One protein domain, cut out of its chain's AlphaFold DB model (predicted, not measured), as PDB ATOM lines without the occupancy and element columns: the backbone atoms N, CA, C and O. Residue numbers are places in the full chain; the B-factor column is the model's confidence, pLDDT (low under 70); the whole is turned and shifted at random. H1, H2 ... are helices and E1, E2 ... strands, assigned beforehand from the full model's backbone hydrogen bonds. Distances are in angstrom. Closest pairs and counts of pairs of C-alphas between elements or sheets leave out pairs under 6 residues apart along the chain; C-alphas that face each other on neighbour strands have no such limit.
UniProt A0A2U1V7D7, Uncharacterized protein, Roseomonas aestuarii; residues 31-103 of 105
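Overview. This is residues 31 to 103 of the 105 residues of an uncharacterized protein of Roseomonas aestuarii (UniProt A0A2U1V7D7). Picture a curled, strongly twisted sheet of four strands, built on the long hairpin E2 and E3, with H1 near the end where E2 begins and H2 out at the far end of a loop between E3 and E4. The short H3 follows E4 on one face of the sheet, and residues 80 to 85, of which 82 to 85 belong to H2, stick out. The printed part has 73 residues, with three named helices and four named strands in the order E1 H1 E2 E3 H2 E4 H3; the sheet's order is E1 E2 E3 E4, all antiparallel. The class is mixed, helices and strands. The whole is loose, with a radius of gyration of the C-alphas of 14.3 A, and flat, spanning 40 by 33 by 16 A.

Along the chain. Find C-alpha 31 at (187.652, 250.306, 257.265), where E1, residues 31 to 34, begins its 9.7 A. H1, residues 38 to 46, follows and is 12.2 A long. Look for E2 from C-alpha 57 at (195.294, 256.971, 257.893); it runs 27.7 A to residue 66. E3, residues 69 to 75, runs 19.3 A. Then come H2, residues 82 to 90, 12.7 A, and E4, residues 94 to 98, 13.6 A. H3, residues 99 to 102, is 5.4 A long and ends at C-alpha 102, at (180.034, 254.164, 265.839).

Arrangement. Begin with the sheet, whose edge strands are E1 and E4. The pairing of E2 is staggered: its residues 57 to 60 pair with E1 and 60 to 66 with E3. Between E1 and E2 look for N 34 and O 57, 2.8 A apart, within hydrogen-bond range. In the hairpin E2 and E3, N 64 and O 71 are 2.8 A apart; between E3 and E4, N 72 and O 97 are 2.8 A apart. H3 is on the sheet at a height of 5.8 A, over none of its strands; the closest C-alphas of E3 and H3 are those of Cys 72 and Cys 99, 4.9 A apart. H1 is not on the sheet, but only just, with 4 pairs of C-alphas within 10 A; its closest C-alphas to E1 are those of Thr 41 and Ala 34, 7.4 A. H2 is not on it. H1 and H2 are apart. In H1 and H2 every O i to N i+4 pair is within hydrogen-bond range; H3 is too short for such a pair.

Size, cuts and confidence. The C-alphas farthest apart, those of Ser 47 and Pro 67, are 41.1 A apart. The printed part has no cut and no long link. The mean pLDDT of the printed part is 77.9; look for values under 70 at residues 77 to 92 and residue 103.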
ATOM      1  N   ARG A  31     186.509 249.428 257.538       80.69
ATOM      2  CA  ARG A  31     187.652 250.306 257.265       80.69
ATOM      3  C   ARG A  31     187.159 251.735 257.100       80.69
ATOM      4  O   ARG A  31     186.268 251.986 256.295       80.69
ATOM      5  N   MET A  32     187.750 252.663 257.840       81.00
ATOM      6  CA  MET A  32     187.437 254.089 257.750       81.00
ATOM      7  C   MET A  32     188.717 254.915 257.664       81.00
ATOM      8  O   MET A  32     189.741 254.538 258.228       81.00
ATOM      9  N   THR A  33     188.670 256.047 256.969       82.69
ATOM     10  CA  THR A  33     189.797 256.984 256.940       82.69
ATOM     11  C   THR A  33     189.650 257.987 258.074       82.69
ATOM     12  O   THR A  33     188.645 258.688 258.156       82.69
ATOM     13  N   ALA A  34     190.654 258.058 258.945       82.88
ATOM     14  CA  ALA A  34     190.737 259.038 260.016       82.88
ATOM     15  C   ALA A  34     191.804 260.082 259.681       82.88
ATOM     16  O   ALA A  34     192.937 259.737 259.340       82.88
ATOM     17  N   CYS A  35     191.443 261.354 259.811       85.25
ATOM     18  CA  CYS A  35     192.323 262.486 259.555       85.25
ATOM     19  C   CYS A  35     192.570 263.294 260.836       85.25
ATOM     20  O   CYS A  35     191.720 263.305 261.726       85.25
ATOM     21  N   PRO A  36     193.706 264.007 260.933       82.81
ATOM     22  CA  PRO A  36     194.056 264.780 262.122       82.81
ATOM     23  C   PRO A  36     193.261 266.089 262.262       82.81
ATOM     24  O   PRO A  36     193.331 266.723 263.310       82.81
ATOM     25  N   SER A  37     192.534 266.520 261.225       86.44
ATOM     26  CA  SER A  37     191.708 267.731 261.264       86.44
ATOM     27  C   SER A  37     190.432 267.580 260.436       86.44
ATOM     28  O   SER A  37     190.360 266.739 259.532       86.44
ATOM     29  N   ARG A  38     189.429 268.417 260.735       87.75
ATOM     30  CA  ARG A  38     188.141 268.435 260.027       87.75
ATOM     31  C   ARG A  38     188.317 268.801 258.555       87.75
ATOM     32  O   ARG A  38     187.737 268.146 257.698       87.75
ATOM     33  N   GLU A  39     189.161 269.786 258.263       90.12
ATOM     34  CA  GLU A  39     189.403 270.292 256.907       90.12
ATOM     35  C   GLU A  39     189.965 269.194 255.997       90.12
ATOM     36  O   GLU A  39     189.590 269.088 254.833       90.12
ATOM     37  N   LYS A  40     190.842 268.334 256.528       85.81
ATOM     38  CA  LYS A  40     191.384 267.199 255.770       85.81
ATOM     39  C   LYS A  40     190.324 266.137 255.495       85.81
ATOM     40  O   LYS A  40     190.268 265.624 254.382       85.81
ATOM     41  N   THR A  41     189.457 265.844 256.463       86.69
ATOM     42  CA  THR A  41     188.308 264.952 256.241       86.69
ATOM     43  C   THR A  41     187.387 265.510 255.155       86.69
ATOM     44  O   THR A  41     186.975 264.776 254.262       86.69
ATOM     45  N   GLU A  42     187.112 266.816 255.178       89.06
ATOM     46  CA  GLU A  42     186.302 267.490 254.157       89.06
ATOM     47  C   GLU A  42     186.932 267.390 252.760       89.06
ATOM     48  O   GLU A  42     186.216 267.116 251.802       89.06
ATOM     49  N   GLN A  43     188.257 267.518 252.633       87.12
ATOM     50  CA  GLN A  43     188.954 267.330 251.351       87.12
ATOM     51  C   GLN A  43     188.770 265.912 250.787       87.12
ATOM     52  O   GLN A  43     188.526 265.749 249.590       87.12
ATOM     53  N   ILE A  44     188.831 264.882 251.639       86.50
ATOM     54  CA  ILE A  44     188.559 263.499 251.218       86.50
ATOM     55  C   ILE A  44     187.116 263.374 250.728       86.50
ATOM     56  O   ILE A  44     186.889 262.851 249.635       86.50
ATOM     57  N   LEU A  45     186.155 263.892 251.497       87.12
ATOM     58  CA  LEU A  45     184.732 263.844 251.148       87.12
ATOM     59  C   LEU A  45     184.444 264.564 249.824       87.12
ATOM     60  O   LEU A  45     183.763 264.012 248.963       87.12
ATOM     61  N   GLN A  46     185.018 265.751 249.620       88.31
ATOM     62  CA  GLN A  46     184.880 266.528 248.383       88.31
ATOM     63  C   GLN A  46     185.507 265.827 247.173       88.31
ATOM     64  O   GLN A  46     185.013 265.963 246.058       88.31
ATOM     65  N   SER A  47     186.569 265.046 247.383       84.94
ATOM     66  CA  SER A  47     187.212 264.260 246.325       84.94
ATOM     67  C   SER A  47     186.524 262.924 246.020       84.94
ATOM     68  O   SER A  47     187.000 262.173 245.166       84.94
ATOM     69  N   GLY A  48     185.447 262.584 246.738       81.19
ATOM     70  CA  GLY A  48     184.810 261.268 246.651       81.19
ATOM     71  C   GLY A  48     185.725 260.124 247.105       81.19
ATOM     72  O   GLY A  48     185.598 259.010 246.608       81.19
ATOM     73  N   GLY A  49     186.678 260.397 248.002       79.12
ATOM     74  CA  GLY A  49     187.651 259.413 248.484       79.12
ATOM     75  C   GLY A  49     188.872 259.192 247.583       79.12
ATOM     76  O   GLY A  49     189.688 258.328 247.895       79.12
ATOM     77  N   ASN A  50     189.028 259.951 246.493       79.06
ATOM     78  CA  ASN A  50     190.167 259.801 245.576       79.06
ATOM     79  C   ASN A  50     191.462 260.438 246.099       79.06
ATOM     80  O   ASN A  50     192.551 260.068 245.662       79.06
ATOM     81  N   LEU A  51     191.358 261.403 247.013       80.06
ATOM     82  CA  LEU A  51     192.513 262.021 247.655       80.06
ATOM     83  C   LEU A  51     192.752 261.395 249.028       80.06
ATOM     84  O   LEU A  51     191.819 261.218 249.810       80.06
ATOM     85  N   ASN A  52     194.019 261.124 249.340       79.69
ATOM     86  CA  ASN A  52     194.464 260.764 250.682       79.69
ATOM     87  C   ASN A  52     195.498 261.797 251.169       79.69
ATOM     88  O   ASN A  52     196.693 261.611 250.935       79.69
ATOM     89  N   PRO A  53     195.052 262.924 251.757       76.81
ATOM     90  CA  PRO A  53     195.942 263.987 252.203       76.81
ATOM     91  C   PRO A  53     196.882 263.516 253.319       76.81
ATOM     92  O   PRO A  53     196.548 262.634 254.113       76.81
ATOM     93  N   ASP A  54     198.058 264.145 253.403       77.81
ATOM     94  CA  ASP A  54     199.114 263.741 254.331       77.81
ATOM     95  C   ASP A  54     198.624 263.637 255.778       77.81
ATOM     96  O   ASP A  54     197.959 264.535 256.310       77.81
ATOM     97  N   GLY A  55     198.988 262.543 256.443       74.75
ATOM     98  CA  GLY A  55     198.627 262.278 257.835       74.75
ATOM     99  C   GLY A  55     197.219 261.716 258.044       74.75
ATOM    100  O   GLY A  55     196.889 261.386 259.182       74.75
ATOM    101  N   CYS A  56     196.400 261.566 256.997       82.06
ATOM    102  CA  CYS A  56     195.214 260.716 257.068       82.06
ATOM    103  C   CYS A  56     195.622 259.241 256.986       82.06
ATOM    104  O   CYS A  56     196.513 258.860 256.226       82.06
ATOM    105  N   ARG A  57     194.981 258.400 257.796       79.56
ATOM    106  CA  ARG A  57     195.294 256.971 257.893       79.56
ATOM    107  C   ARG A  57     194.035 256.126 257.867       79.56
ATOM    108  O   ARG A  57     192.989 256.533 258.370       79.56
ATOM    109  N   THR A  58     194.149 254.926 257.309       81.81
ATOM    110  CA  THR A  58     193.080 253.932 257.372       81.81
ATOM    111  C   THR A  58     193.076 253.271 258.744       81.81
ATOM    112  O   THR A  58     194.084 252.729 259.187       81.81
ATOM    113  N   VAL A  59     191.923 253.302 259.396       84.19
ATOM    114  CA  VAL A  59     191.649 252.688 260.692       84.19
ATOM    115  C   VAL A  59     190.736 251.498 260.460       84.19
ATOM    116  O   VAL A  59     189.771 251.584 259.696       84.19
ATOM    117  N   THR A  60     191.048 250.384 261.111       85.12
ATOM    118  CA  THR A  60     190.221 249.177 261.046       85.12
ATOM    119  C   THR A  60     189.391 249.075 262.311       85.12
ATOM    120  O   THR A  60     189.935 249.086 263.413       85.12
ATOM    121  N   VAL A  61     188.075 248.967 262.154       86.50
ATOM    122  CA  VAL A  61     187.129 248.796 263.251       86.50
ATOM    123  C   VAL A  61     186.647 247.355 263.290       86.50
ATOM    124  O   VAL A  61     186.036 246.866 262.339       86.50
ATOM    125  N   THR A  62     186.903 246.691 264.412       86.88
ATOM    126  CA  THR A  62     186.521 245.294 264.644       86.88
ATOM    127  C   THR A  62     185.507 245.224 265.774       86.88
ATOM    128  O   THR A  62     185.738 245.775 266.849       86.88
ATOM    129  N   ARG A  63     184.380 244.545 265.549       87.88
ATOM    130  CA  ARG A  63     183.424 244.237 266.617       87.88
ATOM    131  C   ARG A  63     183.917 243.031 267.411       87.88
ATOM    132  O   ARG A  63     184.276 242.015 266.827       87.88
ATOM    133  N   VAL A  64     183.846 243.141 268.728       87.25
ATOM    134  CA  VAL A  64     184.089 242.067 269.684       87.25
ATOM    135  C   VAL A  64     182.836 241.924 270.542       87.25
ATOM    136  O   VAL A  64     182.396 242.874 271.190       87.25
ATOM    137  N   ASP A  65     182.231 240.742 270.526       84.00
ATOM    138  CA  ASP A  65     181.078 240.456 271.375       84.00
ATOM    139  C   ASP A  65     181.545 240.199 272.816       84.00
ATOM    140  O   ASP A  65     182.492 239.447 273.051       84.00
ATOM    141  N   SER A  66     180.889 240.833 273.794       81.75
ATOM    142  CA  SER A  66     181.166 240.640 275.223       81.75
ATOM    143  C   SER A  66     179.875 240.349 276.001       81.75
ATOM    144  O   SER A  66     178.793 240.720 275.534       81.75
ATOM    145  N   PRO A  67     179.948 239.747 277.206       84.44
ATOM    146  CA  PRO A  67     178.765 239.498 278.037       84.44
ATOM    147  C   PRO A  67     177.980 240.763 278.414       84.44
ATOM    148  O   PRO A  67     176.788 240.679 278.691       84.44
ATOM    149  N   ALA A  68     178.633 241.931 278.420       85.06
ATOM    150  CA  ALA A  68     178.015 243.223 278.717       85.06
ATOM    151  C   ALA A  68     177.446 243.931 277.468       85.06
ATOM    152  O   ALA A  68     176.857 245.002 277.591       85.06
ATOM    153  N   GLY A  69     177.625 243.354 276.275       82.75
ATOM    154  CA  GLY A  69     177.239 243.938 274.991       82.75
ATOM    155  C   GLY A  69     178.405 244.040 273.996       82.75
ATOM    156  O   GLY A  69     179.562 243.803 274.357       82.75
ATOM    157  N   PRO A  70     178.132 244.361 272.721       86.25
ATOM    158  CA  PRO A  70     179.159 244.441 271.687       86.25
ATOM    159  C   PRO A  70     180.052 245.679 271.864       86.25
ATOM    160  O   PRO A  70     179.569 246.816 271.898       86.25
ATOM    161  N   VAL A  71     181.366 245.466 271.891       87.19
ATOM    162  CA  VAL A  71     182.382 246.527 271.899       87.19
ATOM    163  C   VAL A  71     183.087 246.590 270.551       87.19
ATOM    164  O   VAL A  71     183.213 245.591 269.848       87.19
ATOM    165  N   CYS A  72     183.516 247.779 270.155       87.62
ATOM    166  CA  CYS A  72     184.210 248.013 268.900       87.62
ATOM    167  C   CYS A  72     185.629 248.507 269.186       87.62
ATOM    168  O   CYS A  72     185.826 249.458 269.944       87.62
ATOM    169  N   VAL A  73     186.604 247.850 268.560       86.88
ATOM    170  CA  VAL A  73     188.030 248.176 268.629       86.88
ATOM    171  C   VAL A  73     188.409 248.936 267.378       86.88
ATOM    172  O   VAL A  73     188.246 248.419 266.276       86.88
ATOM    173  N   MET A  74     188.924 250.146 267.545       85.31
ATOM    174  CA  MET A  74     189.512 250.946 266.481       85.31
ATOM    175  C   MET A  74     191.022 250.747 266.531       85.31
ATOM    176  O   MET A  74     191.687 251.253 267.434       85.31
ATOM    177  N   ASN A  75     191.555 249.992 265.576       82.75
ATOM    178  CA  ASN A  75     192.986 249.782 265.434       82.75
ATOM    179  C   ASN A  75     193.534 250.771 264.401       82.75
ATOM    180  O   ASN A  75     193.134 250.774 263.231       82.75
ATOM    181  N   PHE A  76     194.434 251.634 264.860       75.88
ATOM    182  CA  PHE A  76     195.012 252.711 264.061       75.88
ATOM    183  C   PHE A  76     196.250 252.293 263.257       75.88
ATOM    184  O   PHE A  76     196.766 253.114 262.499       75.88
ATOM    185  N   GLY A  77     196.683 251.036 263.389       66.62
ATOM    186  CA  GLY A  77     197.826 250.460 262.692       66.62
ATOM    187  C   GLY A  77     199.175 250.997 263.170       66.62
ATOM    188  O   GLY A  77     199.318 252.151 263.578       66.62
ATOM    189  N   GLU A  78     200.196 250.146 263.094       57.88
ATOM    190  CA  GLU A  78     201.584 250.567 263.250       57.88
ATOM    191  C   GLU A  78     202.018 251.361 262.015       57.88
ATOM    192  O   GLU A  78     201.841 250.930 260.873       57.88
ATOM    193  N   SER A  79     202.624 252.528 262.239       55.78
ATOM    194  CA  SER A  79     203.418 253.149 261.179       55.78
ATOM    195  C   SER A  79     204.569 252.190 260.856       55.78
ATOM    196  O   SER A  79     205.185 251.636 261.761       55.78
ATOM    197  N   GLN A  80     204.849 251.915 259.585       51.81
ATOM    198  CA  GLN A  80     205.944 250.998 259.264       51.81
ATOM    199  C   GLN A  80     207.308 251.662 259.524       51.81
ATOM    200  O   GLN A  80     207.495 252.846 259.242       51.81
ATOM    201  N   GLY A  81     208.265 250.893 260.055       57.16
ATOM    202  CA  GLY A  81     209.634 251.338 260.357       57.16
ATOM    203  C   GLY A  81     209.893 251.673 261.835       57.16
ATOM    204  O   GLY A  81     208.985 251.691 262.660       57.16
ATOM    205  N   ILE A  82     211.160 251.957 262.175       58.59
ATOM    206  CA  ILE A  82     211.624 252.231 263.556       58.59
ATOM    207  C   ILE A  82     210.823 253.351 264.238       58.59
ATOM    208  O   ILE A  82     210.500 253.253 265.418       58.59
ATOM    209  N   VAL A  83     210.464 254.400 263.493       60.41
ATOM    210  CA  VAL A  83     209.682 255.530 264.022       60.41
ATOM    211  C   VAL A  83     208.285 255.081 264.448       60.41
ATOM    212  O   VAL A  83     207.774 255.534 265.470       60.41
ATOM    213  N   GLY A  84     207.677 254.152 263.715       55.94
ATOM    214  CA  GLY A  84     206.370 253.628 264.068       55.94
ATOM    215  C   GLY A  84     206.374 252.713 265.281       55.94
ATOM    216  O   GLY A  84     205.452 252.821 266.079       55.94
ATOM    217  N   ALA A  85     207.440 251.932 265.482       57.97
ATOM    218  CA  ALA A  85     207.628 251.124 266.690       57.97
ATOM    219  C   ALA A  85     207.828 251.985 267.954       57.97
ATOM    220  O   ALA A  85     207.334 251.663 269.031       57.97
ATOM    221  N   ILE A  86     208.531 253.119 267.833       59.66
ATOM    222  CA  ILE A  86     208.692 254.072 268.946       59.66
ATOM    223  C   ILE A  86     207.364 254.786 269.234       59.66
ATOM    224  O   ILE A  86     206.992 254.984 270.390       59.66
ATOM    225  N   THR A  87     206.626 255.149 268.185       60.38
ATOM    226  CA  THR A  87     205.345 255.852 268.324       60.38
ATOM    227  C   THR A  87     204.254 254.938 268.891       60.38
ATOM    228  O   THR A  87     203.475 255.389 269.727       60.38
ATOM    229  N   SER A  88     204.218 253.655 268.504       55.41
ATOM    230  CA  SER A  88     203.279 252.663 269.049       55.41
ATOM    231  C   SER A  88     203.555 252.324 270.516       55.41
ATOM    232  O   SER A  88     202.622 252.043 271.261       55.41
ATOM    233  N   ALA A  89     204.811 252.422 270.964       60.34
ATOM    234  CA  ALA A  89     205.164 252.283 272.377       60.34
ATOM    235  C   ALA A  89     204.761 253.505 273.226       60.34
ATOM    236  O   ALA A  89     204.507 253.368 274.422       60.34
ATOM    237  N   ALA A  90     204.710 254.699 272.627       63.50
ATOM    238  CA  ALA A  90     204.393 255.947 273.323       63.50
ATOM    239  C   ALA A  90     202.897 256.311 273.301       63.50
ATOM    240  O   ALA A  90     202.445 257.085 274.146       63.50
ATOM    241  N   VAL A  91     202.125 255.789 272.341       64.56
ATOM    242  CA  VAL A  91     200.713 256.141 272.136       64.56
ATOM    243  C   VAL A  91     199.880 254.872 271.943       64.56
ATOM    244  O   VAL A  91     200.236 254.049 271.101       64.56
ATOM    245  N   PRO A  92     198.742 254.712 272.649       64.06
ATOM    246  CA  PRO A  92     197.861 253.567 272.445       64.06
ATOM    247  C   PRO A  92     197.379 253.503 270.988       64.06
ATOM    248  O   PRO A  92     196.712 254.417 270.497       64.06
ATOM    249  N   THR A  93     197.719 252.406 270.308       73.12
ATOM    250  CA  THR A  93     197.370 252.118 268.905       73.12
ATOM    251  C   THR A  93     195.961 251.557 268.733       73.12
ATOM    252  O   THR A  93     195.489 251.403 267.605       73.12
ATOM    253  N   GLU A  94     195.287 251.260 269.844       78.25
ATOM    254  CA  GLU A  94     193.960 250.660 269.885       78.25
ATOM    255  C   GLU A  94     193.060 251.416 270.849       78.25
ATOM    256  O   GLU A  94     193.393 251.589 272.024       78.25
ATOM    257  N   TRP A  95     191.907 251.858 270.357       84.50
ATOM    258  CA  TRP A  95     190.888 252.512 271.175       84.50
ATOM    259  C   TRP A  95     189.614 251.672 271.194       84.50
ATOM    260  O   TRP A  95     189.224 251.090 270.182       84.50
ATOM    261  N   TRP A  96     188.949 251.643 272.346       84.94
ATOM    262  CA  TRP A  96     187.766 250.824 272.598       84.94
ATOM    263  C   TRP A  96     186.554 251.724 272.832       84.94
ATOM    264  O   TRP A  96     186.645 252.727 273.538       84.94
ATOM    265  N   THR A  97     185.412 251.376 272.245       86.56
ATOM    266  CA  THR A  97     184.139 252.085 272.452       86.56
ATOM    267  C   THR A  97     182.962 251.119 272.324       86.56
ATOM    268  O   THR A  97     183.124 250.008 271.812       86.56
ATOM    269  N   SER A  98     181.765 251.503 272.773       86.94
ATOM    270  CA  SER A  98     180.565 250.726 272.447       86.94
ATOM    271  C   SER A  98     180.330 250.780 270.935       86.94
ATOM    272  O   SER A  98     180.492 251.826 270.301       86.94
ATOM    273  N   CYS A  99     179.932 249.661 270.326       84.12
ATOM    274  CA  CYS A  99     179.634 249.667 268.890       84.12
ATOM    275  C   CYS A  99     178.445 250.571 268.521       84.12
ATOM    276  O   CYS A  99     178.278 250.918 267.354       84.12
ATOM    277  N   GLU A 100     177.617 250.943 269.496       83.44
ATOM    278  CA  GLU A 100     176.503 251.878 269.327       83.44
ATOM    279  C   GLU A 100     176.993 253.295 269.016       83.44
ATOM    280  O   GLU A 100     176.421 253.948 268.151       83.44
ATOM    281  N   ASN A 101     178.111 253.732 269.604       79.19
ATOM    282  CA  ASN A 101     178.680 255.060 269.346       79.19
ATOM    283  C   ASN A 101     179.178 255.242 267.902       79.19
ATOM    284  O   ASN A 101     179.263 256.367 267.415       79.19
ATOM    285  N   LEU A 102     179.536 254.147 267.222       75.31
ATOM    286  CA  LEU A 102     180.034 254.164 265.839       75.31
ATOM    287  C   LEU A 102     178.920 254.013 264.797       75.31
ATOM    288  O   LEU A 102     179.140 254.267 263.614       75.31
ATOM    289  N   ARG A 103     177.722 253.612 265.225       68.31
ATOM    290  CA  ARG A 103     176.499 253.677 264.429       68.31
ATOM    291  C   ARG A 103     175.870 255.050 264.659       68.31
ATOM    292  O   ARG A 103     174.897 255.159 265.394       68.31
TER     293      ARG A 103